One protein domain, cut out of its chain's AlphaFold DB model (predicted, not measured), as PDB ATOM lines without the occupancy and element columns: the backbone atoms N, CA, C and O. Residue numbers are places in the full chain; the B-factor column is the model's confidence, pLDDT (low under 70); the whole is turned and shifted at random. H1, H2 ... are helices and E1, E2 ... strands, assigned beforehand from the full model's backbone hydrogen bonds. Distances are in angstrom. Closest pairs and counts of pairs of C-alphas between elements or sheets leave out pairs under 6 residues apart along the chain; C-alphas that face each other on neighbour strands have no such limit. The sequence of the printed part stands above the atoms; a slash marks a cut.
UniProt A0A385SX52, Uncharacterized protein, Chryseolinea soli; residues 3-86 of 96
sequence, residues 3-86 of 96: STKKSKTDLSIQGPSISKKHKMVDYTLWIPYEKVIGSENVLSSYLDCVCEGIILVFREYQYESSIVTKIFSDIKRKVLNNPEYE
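Overview. This is residues 3 to 86 of the 96 residues of an uncharacterized protein of Chryseolinea soli (UniProt A0A385SX52). A long two-stranded hairpin, E2 and E3, with the short strand E1 beside one end of E3, has the helix H2 slantwise over one face, and H3 folds back beside H2 on its side away from the sheet. H2 is thus in the middle, between the small sheet and H3, while the short helix H1 makes the corner between E3 and H2. The printed part has 84 residues, with three named strands and then three named helices, in the order E1 E2 E3 H1 H2 H3; the class is mixed, helices and strands. The sheet runs E1 E3 E2 and is mixed, E1 parallel and E2 antiparallel to E3. The whole is only just loose, close to compact, with a radius of gyration of the C-alphas of 14.3 A and spans of 42 by 31 by 21 A.

Along the chain. Find C-alpha 3 at (174.966, 149.951, 126.238), where E1 begins; it is residues 3 to 5. E2 is residues 12 to 19, 20.7 A long, and E3 is residues 24 to 32, 25.6 A long. H1 follows at once as residues 33 to 37. Look next at C-alpha 42, at (164.780, 142.060, 133.794): from there H2 runs 25.8 A to residue 59. H3, residues 65 to 80, is 21.9 A long and ends at C-alpha 80, at (163.452, 132.999, 128.692).

Arrangement. Start at E1, an edge strand, parallel to E3 at 38 degrees; N 3 and O 29 are 2.9 A apart, within hydrogen-bond range. E2 and E3 form a hairpin, antiparallel at 162 degrees, with N 14 and O 28 at 2.8 A and N 26 and O 17 at 2.8 A. The pairing is staggered: E3 pairs with E2 over residues 24 to 30 and with E1 over residues 30 to 32. H1 only grazes the sheet, with residues 33 to 36. H1 and H2 touch only at the corner; their closest C-alphas, of Val 36 and Val 42, are 5.4 A apart. H2 is on the sheet at a height of 9.7 A, two layers with the helix on one face. It lies over E3 and E2 and runs slantwise to the strands, at 51 degrees to E2 on the local plane. The closest C-alphas of E3 and H2 are those of Leu 29 and Gly 53, 6.3 A apart. H2 and H3 form a helical hairpin: they touch at Ile 55 and Ser 65, their closest C-alphas at 5.6 A, with a shallow tilt of 19 degrees, opposite ways. H3 is not on the sheet and is apart from H1. In H1, H2 and H3 every O i to N i+4 pair is within hydrogen-bond range.

Size, cuts and confidence. Look to Lys 21 and Glu 40 for the two C-alphas farthest apart, 43.2 A. The printed part has no cut, and no link between its named elements is long. The mean pLDDT of the printed part of this model is 91.2, and no printed residue is under 70.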
ATOM      1  N   SER A   3     174.505 149.624 124.891       91.00
ATOM      2  CA  SER A   3     174.966 149.951 126.238       91.00
ATOM      3  C   SER A   3     173.800 150.395 127.118       91.00
ATOM      4  O   SER A   3     172.828 150.976 126.636       91.00
ATOM      5  N   THR A   4     173.890 150.125 128.418       86.69
ATOM      6  CA  THR A   4     172.927 150.587 129.420       86.69
ATOM      7  C   THR A   4     173.443 151.856 130.093       86.69
ATOM      8  O   THR A   4     174.643 152.027 130.306       86.69
ATOM      9  N   LYS A   5     172.545 152.788 130.429       86.62
ATOM     10  CA  LYS A   5     172.932 154.028 131.119       86.62
ATOM     11  C   LYS A   5     171.889 154.429 132.155       86.62
ATOM     12  O   LYS A   5     170.723 154.598 131.815       86.62
ATOM     13  N   LYS A   6     172.315 154.636 133.408       83.94
ATOM     14  CA  LYS A   6     171.436 155.074 134.515       83.94
ATOM     15  C   LYS A   6     170.792 156.437 134.266       83.94
ATOM     16  O   LYS A   6     169.649 156.662 134.626       83.94
ATOM     17  N   SER A   7     171.506 157.337 133.592       84.25
ATOM     18  CA  SER A   7     171.017 158.687 133.283       84.25
ATOM     19  C   SER A   7     169.936 158.732 132.191       84.25
ATOM     20  O   SER A   7     169.577 159.821 131.753       84.25
ATOM     21  N   LYS A   8     169.515 157.587 131.639       82.75
ATOM     22  CA  LYS A   8     168.525 157.503 130.563       82.75
ATOM     23  C   LYS A   8     167.231 156.933 131.132       82.75
ATOM     24  O   LYS A   8     167.234 155.822 131.650       82.75
ATOM     25  N   THR A   9     166.151 157.701 131.028       85.31
ATOM     26  CA  THR A   9     164.793 157.282 131.411       85.31
ATOM     27  C   THR A   9     164.142 156.433 130.326       85.31
ATOM     28  O   THR A   9     163.452 155.461 130.622       85.31
ATOM     29  N   ASP A  10     164.448 156.757 129.071       90.00
ATOM     30  CA  ASP A  10     163.881 156.135 127.884       90.00
ATOM     31  C   ASP A  10     164.968 155.556 126.980       90.00
ATOM     32  O   ASP A  10     166.145 155.940 127.034       90.00
ATOM     33  N   LEU A  11     164.545 154.625 126.126       92.44
ATOM     34  CA  LEU A  11     165.371 154.088 125.058       92.44
ATOM     35  C   LEU A  11     165.790 155.225 124.124       92.44
ATOM     36  O   LEU A  11     164.962 156.015 123.681       92.44
ATOM     37  N   SER A  12     167.082 155.322 123.817       93.38
ATOM     38  CA  SER A  12     167.554 156.330 122.866       93.38
ATOM     39  C   SER A  12     168.598 155.775 121.917       93.38
ATOM     40  O   SER A  12     169.418 154.938 122.287       93.38
ATOM     41  N   ILE A  13     168.569 156.265 120.683       93.25
ATOM     42  CA  ILE A  13     169.500 155.877 119.630       93.25
ATOM     43  C   ILE A  13     170.368 157.082 119.301       93.25
ATOM     44  O   ILE A  13     169.876 158.195 119.142       93.25
ATOM     45  N   GLN A  14     171.672 156.854 119.215       93.00
ATOM     46  CA  GLN A  14     172.649 157.844 118.792       93.00
ATOM     47  C   GLN A  14     173.327 157.367 117.508       93.00
ATOM     48  O   GLN A  14     173.891 156.275 117.468       93.00
ATOM     49  N   GLY A  15     173.296 158.203 116.472       89.44
ATOM     50  CA  GLY A  15     173.827 157.901 115.145       89.44
ATOM     51  C   GLY A  15     172.901 158.422 114.037       89.44
ATOM     52  O   GLY A  15     171.932 159.115 114.350       89.44
ATOM     53  N   PRO A  16     173.187 158.095 112.766       90.06
ATOM     54  CA  PRO A  16     174.338 157.306 112.326       90.06
ATOM     55  C   PRO A  16     175.672 158.046 112.498       90.06
ATOM     56  O   PRO A  16     175.784 159.232 112.198       90.06
ATOM     57  N   SER A  17     176.708 157.327 112.929       90.19
ATOM     58  CA  SER A  17     178.105 157.744 112.773       90.19
ATOM     59  C   SER A  17     178.712 156.974 111.605       90.19
ATOM     60  O   SER A  17     178.653 155.748 111.574       90.19
ATOM     61  N   ILE A  18     179.259 157.674 110.612       88.25
ATOM     62  CA  ILE A  18     179.767 157.039 109.391       88.25
ATOM     63  C   ILE A  18     181.290 157.000 109.441       88.25
ATOM     64  O   ILE A  18     181.965 158.020 109.283       88.25
ATOM     65  N   SER A  19     181.845 155.801 109.593       85.25
ATOM     66  CA  SER A  19     183.284 155.594 109.505       85.25
ATOM     67  C   SER A  19     183.701 155.414 108.049       85.25
ATOM     68  O   SER A  19     183.610 154.322 107.492       85.25
ATOM     69  N   LYS A  20     184.205 156.481 107.412       82.06
ATOM     70  CA  LYS A  20     184.708 156.416 106.022       82.06
ATOM     71  C   LYS A  20     185.876 155.435 105.863       82.06
ATOM     72  O   LYS A  20     185.985 154.782 104.831       82.06
ATOM     73  N   LYS A  21     186.721 155.312 106.894       85.12
ATOM     74  CA  LYS A  21     187.873 154.396 106.917       85.12
ATOM     75  C   LYS A  21     187.436 152.930 106.912       85.12
ATOM     76  O   LYS A  21     188.027 152.128 106.199       85.12
ATOM     77  N   HIS A  22     186.405 152.596 107.687       84.50
ATOM     78  CA  HIS A  22     185.918 151.221 107.830       84.50
ATOM     79  C   HIS A  22     184.714 150.904 106.933       84.50
ATOM     80  O   HIS A  22     184.307 149.753 106.862       84.50
ATOM     81  N   LYS A  23     184.172 151.901 106.218       86.00
ATOM     82  CA  LYS A  23     182.950 151.800 105.401       86.00
ATOM     83  C   LYS A  23     181.772 151.209 106.188       86.00
ATOM     84  O   LYS A  23     181.028 150.383 105.672       86.00
ATOM     85  N   MET A  24     181.616 151.640 107.438       88.44
ATOM     86  CA  MET A  24     180.565 151.171 108.344       88.44
ATOM     87  C   MET A  24     179.699 152.333 108.821       88.44
ATOM     88  O   MET A  24     180.173 153.466 108.960       88.44
ATOM     89  N   VAL A  25     178.425 152.025 109.054       89.25
ATOM     90  CA  VAL A  25     177.461 152.918 109.693       89.25
ATOM     91  C   VAL A  25     177.217 152.398 111.101       89.25
ATOM     92  O   VAL A  25     176.714 151.291 111.281       89.25
ATOM     93  N   ASP A  26     177.575 153.209 112.086       90.81
ATOM     94  CA  ASP A  26     177.471 152.866 113.491       90.81
ATOM     95  C   ASP A  26     176.272 153.559 114.133       90.81
ATOM     96  O   ASP A  26     176.104 154.780 114.053       90.81
ATOM     97  N   TYR A  27     175.480 152.766 114.844       93.38
ATOM     98  CA  TYR A  27     174.454 153.238 115.763       93.38
ATOM     99  C   TYR A  27     174.798 152.791 117.179       93.38
ATOM    100  O   TYR A  27     175.333 151.697 117.405       93.38
ATOM    101  N   THR A  28     174.472 153.635 118.148       93.31
ATOM    102  CA  THR A  28     174.553 153.316 119.570       93.31
ATOM    103  C   THR A  28     173.157 153.281 120.159       93.31
ATOM    104  O   THR A  28     172.455 154.290 120.133       93.31
ATOM    105  N   LEU A  29     172.774 152.128 120.701       94.94
ATOM    106  CA  LEU A  29     171.537 151.951 121.446       94.94
ATOM    107  C   LEU A  29     171.808 152.141 122.940       94.94
ATOM    108  O   LEU A  29     172.572 151.377 123.534       94.94
ATOM    109  N   TRP A  30     171.170 153.146 123.528       95.00
ATOM    110  CA  TRP A  30     171.209 153.449 124.952       95.00
ATOM    111  C   TRP A  30     169.949 152.926 125.632       95.00
ATOM    112  O   TRP A  30     168.870 153.501 125.478       95.00
ATOM    113  N   ILE A  31     170.107 151.853 126.404       94.69
ATOM    114  CA  ILE A  31     169.026 151.202 127.142       94.69
ATOM    115  C   ILE A  31     168.895 151.840 128.538       94.69
ATOM    116  O   ILE A  31     169.910 152.004 129.231       94.69
ATOM    117  N   PRO A  32     167.673 152.197 128.973       93.50
ATOM    118  CA  PRO A  32     167.436 152.790 130.284       93.50
ATOM    119  C   PRO A  32     167.642 151.745 131.386       93.50
ATOM    120  O   PRO A  32     166.823 150.845 131.568       93.50
ATOM    121  N   TYR A  33     168.753 151.855 132.117       92.06
ATOM    122  CA  TYR A  33     169.144 150.841 133.104       92.06
ATOM    123  C   TYR A  33     168.093 150.674 134.209       92.06
ATOM    124  O   TYR A  33     167.656 149.556 134.465       92.06
ATOM    125  N   GLU A  34     167.646 151.784 134.807       92.25
ATOM    126  CA  GLU A  34     166.701 151.773 135.934       92.25
ATOM    127  C   GLU A  34     165.343 151.168 135.541       92.25
ATOM    128  O   GLU A  34     164.742 150.415 136.303       92.25
ATOM    129  N   LYS A  35     164.891 151.421 134.305       90.69
ATOM    130  CA  LYS A  35     163.653 150.841 133.765       90.69
ATOM    131  C   LYS A  35     163.752 149.321 133.627       90.69
ATOM    132  O   LYS A  35     162.800 148.615 133.937       90.69
ATOM    133  N   VAL A  36     164.893 148.823 133.155       92.50
ATOM    134  CA  VAL A  36     165.106 147.388 132.935       92.50
ATOM    135  C   VAL A  36     165.292 146.653 134.260       92.50
ATOM    136  O   VAL A  36     164.639 145.637 134.486       92.50
ATOM    137  N   ILE A  37     166.136 147.170 135.157       91.81
ATOM    138  CA  ILE A  37     166.424 146.511 136.437       91.81
ATOM    139  C   ILE A  37     165.234 146.547 137.404       91.81
ATOM    140  O   ILE A  37     165.078 145.636 138.210       91.81
ATOM    141  N   GLY A  38     164.387 147.579 137.314       89.75
ATOM    142  CA  GLY A  38     163.163 147.705 138.105       89.75
ATOM    143  C   GLY A  38     161.972 146.911 137.559       89.75
ATOM    144  O   GLY A  38     160.903 146.944 138.161       89.75
ATOM    145  N   SER A  39     162.123 146.229 136.420       91.88
ATOM    146  CA  SER A  39     161.053 145.413 135.840       91.88
ATOM    147  C   SER A  39     160.916 144.061 136.548       91.88
ATOM    148  O   SER A  39     161.886 143.515 137.070       91.88
ATOM    149  N   GLU A  40     159.710 143.491 136.518       90.69
ATOM    150  CA  GLU A  40     159.428 142.160 137.080       90.69
ATOM    151  C   GLU A  40     160.276 141.058 136.422       90.69
ATOM    152  O   GLU A  40     160.716 140.121 137.083       90.69
ATOM    153  N   ASN A  41     160.555 141.198 135.123       91.12
ATOM    154  CA  ASN A  41     161.424 140.297 134.378       91.12
ATOM    155  C   ASN A  41     162.485 141.101 133.619       91.12
ATOM    156  O   ASN A  41     162.281 141.522 132.476       91.12
ATOM    157  N   VAL A  42     163.635 141.272 134.275       92.44
ATOM    158  CA  VAL A  42     164.780 142.060 133.794       92.44
ATOM    159  C   VAL A  42     165.216 141.629 132.394       92.44
ATOM    160  O   VAL A  42     165.385 142.464 131.506       92.44
ATOM    161  N   LEU A  43     165.352 140.320 132.167       92.00
ATOM    162  CA  LEU A  43     165.816 139.777 130.891       92.00
ATOM    163  C   LEU A  43     164.806 140.023 129.767       92.00
ATOM    164  O   LEU A  43     165.179 140.465 128.680       92.00
ATOM    165  N   SER A  44     163.519 139.797 130.039       93.44
ATOM    166  CA  SER A  44     162.439 140.120 129.108       93.44
ATOM    167  C   SER A  44     162.447 141.606 128.754       93.44
ATOM    168  O   SER A  44     162.455 141.949 127.573       93.44
ATOM    169  N   SER A  45     162.501 142.487 129.758       94.38
ATOM    170  CA  SER A  45     162.480 143.936 129.548       94.38
ATOM    171  C   SER A  45     163.707 144.434 128.780       94.38
ATOM    172  O   SER A  45     163.592 145.364 127.980       94.38
ATOM    173  N   TYR A  46     164.876 143.832 129.006       94.00
ATOM    174  CA  TYR A  46     166.085 144.128 128.246       94.00
ATOM    175  C   TYR A  46     165.916 143.763 126.767       94.00
ATOM    176  O   TYR A  46     166.179 144.591 125.894       94.00
ATOM    177  N   LEU A  47     165.439 142.546 126.478       94.69
ATOM    178  CA  LEU A  47     165.217 142.078 125.107       94.69
ATOM    179  C   LEU A  47     164.180 142.928 124.367       94.69
ATOM    180  O   LEU A  47     164.371 143.214 123.185       94.69
ATOM    181  N   ASP A  48     163.132 143.376 125.060       95.06
ATOM    182  CA  ASP A  48     162.123 144.273 124.492       95.06
ATOM    183  C   ASP A  48     162.742 145.624 124.095       95.06
ATOM    184  O   ASP A  48     162.539 146.085 122.971       95.06
ATOM    185  N   CYS A  49     163.595 146.205 124.949       95.19
ATOM    186  CA  CYS A  49     164.325 147.438 124.630       95.19
ATOM    187  C   CYS A  49     165.272 147.266 123.431       95.19
ATOM    188  O   CYS A  49     165.393 148.159 122.592       95.19
ATOM    189  N   VAL A  50     165.957 146.121 123.332       95.06
ATOM    190  CA  VAL A  50     166.824 145.819 122.182       95.06
ATOM    191  C   VAL A  50     165.999 145.699 120.898       95.06
ATOM    192  O   VAL A  50     166.386 146.266 119.875       95.06
ATOM    193  N   CYS A  51     164.861 144.999 120.948       95.94
ATOM    194  CA  CYS A  51     163.966 144.833 119.805       95.94
ATOM    195  C   CYS A  51     163.462 146.186 119.291       95.94
ATOM    196  O   CYS A  51     163.617 146.494 118.109       95.94
ATOM    197  N   GLU A  52     162.930 147.018 120.190       95.25
ATOM    198  CA  GLU A  52     162.455 148.364 119.872       95.25
ATOM    199  C   GLU A  52     163.576 149.218 119.266       95.25
ATOM    200  O   GLU A  52     163.388 149.869 118.238       95.25
ATOM    201  N   GLY A  53     164.781 149.137 119.833       94.44
ATOM    202  CA  GLY A  53     165.949 149.858 119.340       94.44
ATOM    203  C   GLY A  53     166.325 149.483 117.911       94.44
ATOM    204  O   GLY A  53     166.589 150.353 117.083       94.44
ATOM    205  N   ILE A  54     166.321 148.188 117.597       94.44
ATOM    206  CA  ILE A  54     166.622 147.703 116.246       94.44
ATOM    207  C   ILE A  54     165.518 148.097 115.268       94.44
ATOM    208  O   ILE A  54     165.833 148.536 114.165       94.44
ATOM    209  N   ILE A  55     164.245 148.001 115.668       95.06
ATOM    210  CA  ILE A  55     163.110 148.446 114.846       95.06
ATOM    211  C   ILE A  55     163.275 149.916 114.463       95.06
ATOM    212  O   ILE A  55     163.132 150.260 113.292       95.06
ATOM    213  N   LEU A  56     163.610 150.773 115.428       93.25
ATOM    214  CA  LEU A  56     163.813 152.199 115.191       93.25
ATOM    215  C   LEU A  56     164.973 152.462 114.220       93.25
ATOM    216  O   LEU A  56     164.809 153.258 113.302       93.25
ATOM    217  N   VAL A  57     166.108 151.764 114.357       92.94
ATOM    218  CA  VAL A  57     167.222 151.885 113.395       92.94
ATOM    219  C   VAL A  57     166.798 151.416 112.000       92.94
ATOM    220  O   VAL A  57     167.109 152.061 111.007       92.94
ATOM    221  N   PHE A  58     166.093 150.290 111.902       92.38
ATOM    222  CA  PHE A  58     165.740 149.666 110.622       92.38
ATOM    223  C   PHE A  58     164.610 150.391 109.889       92.38
ATOM    224  O   PHE A  58     164.546 150.344 108.658       92.38
ATOM    225  N   ARG A  59     163.766 151.120 110.622       89.88
ATOM    226  CA  ARG A  59     162.734 151.992 110.059       89.88
ATOM    227  C   ARG A  59     163.326 153.069 109.148       89.88
ATOM    228  O   ARG A  59     162.745 153.338 108.101       89.88
ATOM    229  N   GLU A  60     164.496 153.612 109.488       88.06
ATOM    230  CA  GLU A  60     165.217 154.591 108.653       88.06
ATOM    231  C   GLU A  60     165.603 154.027 107.274       88.06
ATOM    232  O   GLU A  60     165.785 154.768 106.312       88.06
ATOM    233  N   TYR A  61     165.676 152.701 107.158       89.38
ATOM    234  CA  TYR A  61     165.983 151.978 105.924       89.38
ATOM    235  C   TYR A  61     164.745 151.321 105.297       89.38
ATOM    236  O   TYR A  61     164.886 150.467 104.426       89.38
ATOM    237  N   GLN A  62     163.539 151.701 105.736       91.00
ATOM    238  CA  GLN A  62     162.258 151.193 105.229       91.00
ATOM    239  C   GLN A  62     162.076 149.670 105.360       91.00
ATOM    240  O   GLN A  62     161.285 149.070 104.632       91.00
ATOM    241  N   TYR A  63     162.774 149.031 106.303       90.75
ATOM    242  CA  TYR A  63     162.529 147.623 106.609       90.75
ATOM    243  C   TYR A  63     161.237 147.447 107.405       90.75
ATOM    244  O   TYR A  63     160.885 148.250 108.273       90.75
ATOM    245  N   GLU A  64     160.553 146.337 107.142       91.25
ATOM    246  CA  GLU A  64     159.316 145.986 107.821       91.25
ATOM    247  C   GLU A  64     159.583 145.571 109.276       91.25
ATOM    248  O   GLU A  64     160.305 144.610 109.554       91.25
ATOM    249  N   SER A  65     158.964 146.277 110.226       92.50
ATOM    250  CA  SER A  65     159.158 146.021 111.660       92.50
ATOM    251  C   SER A  65     158.695 144.623 112.085       92.50
ATOM    252  O   SER A  65     159.264 144.050 113.012       92.50
ATOM    253  N   SER A  66     157.718 144.044 111.378       93.31
ATOM    254  CA  SER A  66     157.162 142.713 111.668       93.31
ATOM    255  C   SER A  66     158.226 141.608 111.613       93.31
ATOM    256  O   SER A  66     158.203 140.682 112.427       93.31
ATOM    257  N   ILE A  67     159.201 141.733 110.705       92.56
ATOM    258  CA  ILE A  67     160.301 140.780 110.542       92.56
ATOM    259  C   ILE A  67     161.167 140.783 111.802       92.56
ATOM    260  O   ILE A  67     161.454 139.723 112.363       92.56
ATOM    261  N   VAL A  68     161.532 141.974 112.286       93.62
ATOM    262  CA  VAL A  68     162.335 142.137 113.504       93.62
ATOM    263  C   VAL A  68     161.571 141.605 114.715       93.62
ATOM    264  O   VAL A  68     162.122 140.816 115.482       93.62
ATOM    265  N   THR A  69     160.289 141.953 114.856       94.56
ATOM    266  CA  THR A  69     159.441 141.469 115.954       94.56
ATOM    267  C   THR A  69     159.331 139.945 115.969       94.56
ATOM    268  O   THR A  69     159.420 139.334 117.035       94.56
ATOM    269  N   LYS A  70     159.187 139.303 114.803       95.38
ATOM    270  CA  LYS A  70     159.117 137.840 114.700       95.38
ATOM    271  C   LYS A  70     160.421 137.179 115.145       95.38
ATOM    272  O   LYS A  70     160.388 136.269 115.972       95.38
ATOM    273  N   ILE A  71     161.562 137.675 114.660       94.12
ATOM    274  CA  ILE A  71     162.889 137.176 115.053       94.12
ATOM    275  C   ILE A  71     163.088 137.321 116.567       94.12
ATOM    276  O   ILE A  71     163.497 136.370 117.233       94.12
ATOM    277  N   PHE A  72     162.752 138.483 117.132       94.56
ATOM    278  CA  PHE A  72     162.895 138.727 118.568       94.56
ATOM    279  C   PHE A  72     161.933 137.906 119.421       94.56
ATOM    280  O   PHE A  72     162.317 137.479 120.504       94.56
ATOM    281  N   SER A  73     160.728 137.612 118.930       94.38
ATOM    282  CA  SER A  73     159.794 136.711 119.619       94.38
ATOM    283  C   SER A  73     160.378 135.302 119.750       94.38
ATOM    284  O   SER A  73     160.312 134.691 120.818       94.38
ATOM    285  N   ASP A  74     161.020 134.804 118.690       95.25
ATOM    286  CA  ASP A  74     161.699 133.509 118.713       95.25
ATOM    287  C   ASP A  74     162.919 133.502 119.638       95.25
ATOM    288  O   ASP A  74     163.108 132.543 120.391       95.25
ATOM    289  N   ILE A  75     163.727 134.568 119.619       93.56
ATOM    290  CA  ILE A  75     164.869 134.731 120.532       93.56
ATOM    291  C   ILE A  75     164.381 134.762 121.979       93.56
ATOM    292  O   ILE A  75     164.860 133.986 122.798       93.56
ATOM    293  N   LYS A  76     163.390 135.603 122.289       93.75
ATOM    294  CA  LYS A  76     162.835 135.760 123.634       93.75
ATOM    295  C   LYS A  76     162.305 134.437 124.174       93.75
ATOM    296  O   LYS A  76     162.635 134.064 125.292       93.75
ATOM    297  N   ARG A  77     161.585 133.663 123.358       93.38
ATOM    298  CA  ARG A  77     161.126 132.316 123.730       93.38
ATOM    299  C   ARG A  77     162.276 131.350 124.030       93.38
ATOM    300  O   ARG A  77     162.149 130.537 124.937       93.38
ATOM    301  N   LYS A  78     163.372 131.391 123.269       93.19
ATOM    302  CA  LYS A  78     164.539 130.519 123.501       93.19
ATOM    303  C   LYS A  78     165.322 130.931 124.745       93.19
ATOM    304  O   LYS A  78     165.771 130.070 125.487       93.19
ATOM    305  N   VAL A  79     165.470 132.235 124.954       92.06
ATOM    306  CA  VAL A  79     166.252 132.808 126.049       92.06
ATOM    307  C   VAL A  79     165.515 132.673 127.381       92.06
ATOM    308  O   VAL A  79     166.093 132.171 128.334       92.06
ATOM    309  N   LEU A  80     164.230 133.039 127.445       90.38
ATOM    310  CA  LEU A  80     163.452 132.999 128.692       90.38
ATOM    311  C   LEU A  80     163.167 131.579 129.204       90.38
ATOM    312  O   LEU A  80     162.875 131.415 130.380       90.38
ATOM    313  N   ASN A  81     163.245 130.566 128.337       89.00
ATOM    314  CA  ASN A  81     163.056 129.162 128.715       89.00
ATOM    315  C   ASN A  81     164.384 128.416 128.936       89.00
ATOM    316  O   ASN A  81     164.372 127.192 129.060       89.00
ATOM    317  N   ASN A  82     165.520 129.120 128.935       89.62
ATOM    318  CA  ASN A  82     166.828 128.519 129.165       89.62
ATOM    319  C   ASN A  82     167.454 129.092 130.454       89.62
ATOM    320  O   ASN A  82     167.790 130.279 130.477       89.62
ATOM    321  N   PRO A  83     167.664 128.264 131.498       86.00
ATOM    322  CA  PRO A  83     168.246 128.710 132.766       86.00
ATOM    323  C   PRO A  83     169.686 129.232 132.638       86.00
ATOM    324  O   PRO A  83     170.155 129.963 133.505       86.00
ATOM    325  N   GLU A  84     170.397 128.909 131.550       89.19
ATOM    326  CA  GLU A  84     171.726 129.464 131.250       89.19
ATOM    327  C   GLU A  84     171.719 130.997 131.159       89.19
ATOM    328  O   GLU A  84     172.711 131.642 131.493       89.19
ATOM    329  N   TYR A  85     170.603 131.584 130.723       85.31
ATOM    330  CA  TYR A  85     170.485 133.026 130.519       85.31
ATOM    331  C   TYR A  85     169.776 133.748 131.664       85.31
ATOM    332  O   TYR A  85     169.476 134.932 131.520       85.31
ATOM    333  N   GLU A  86     169.497 133.073 132.783       83.19
ATOM    334  CA  GLU A  86     168.870 133.714 133.937       83.19
ATOM    335  C   GLU A  86     169.651 134.949 134.386       83.19
ATOM    336  O   GLU A  86     170.876 134.938 134.537       83.19
TER     337      GLU A  86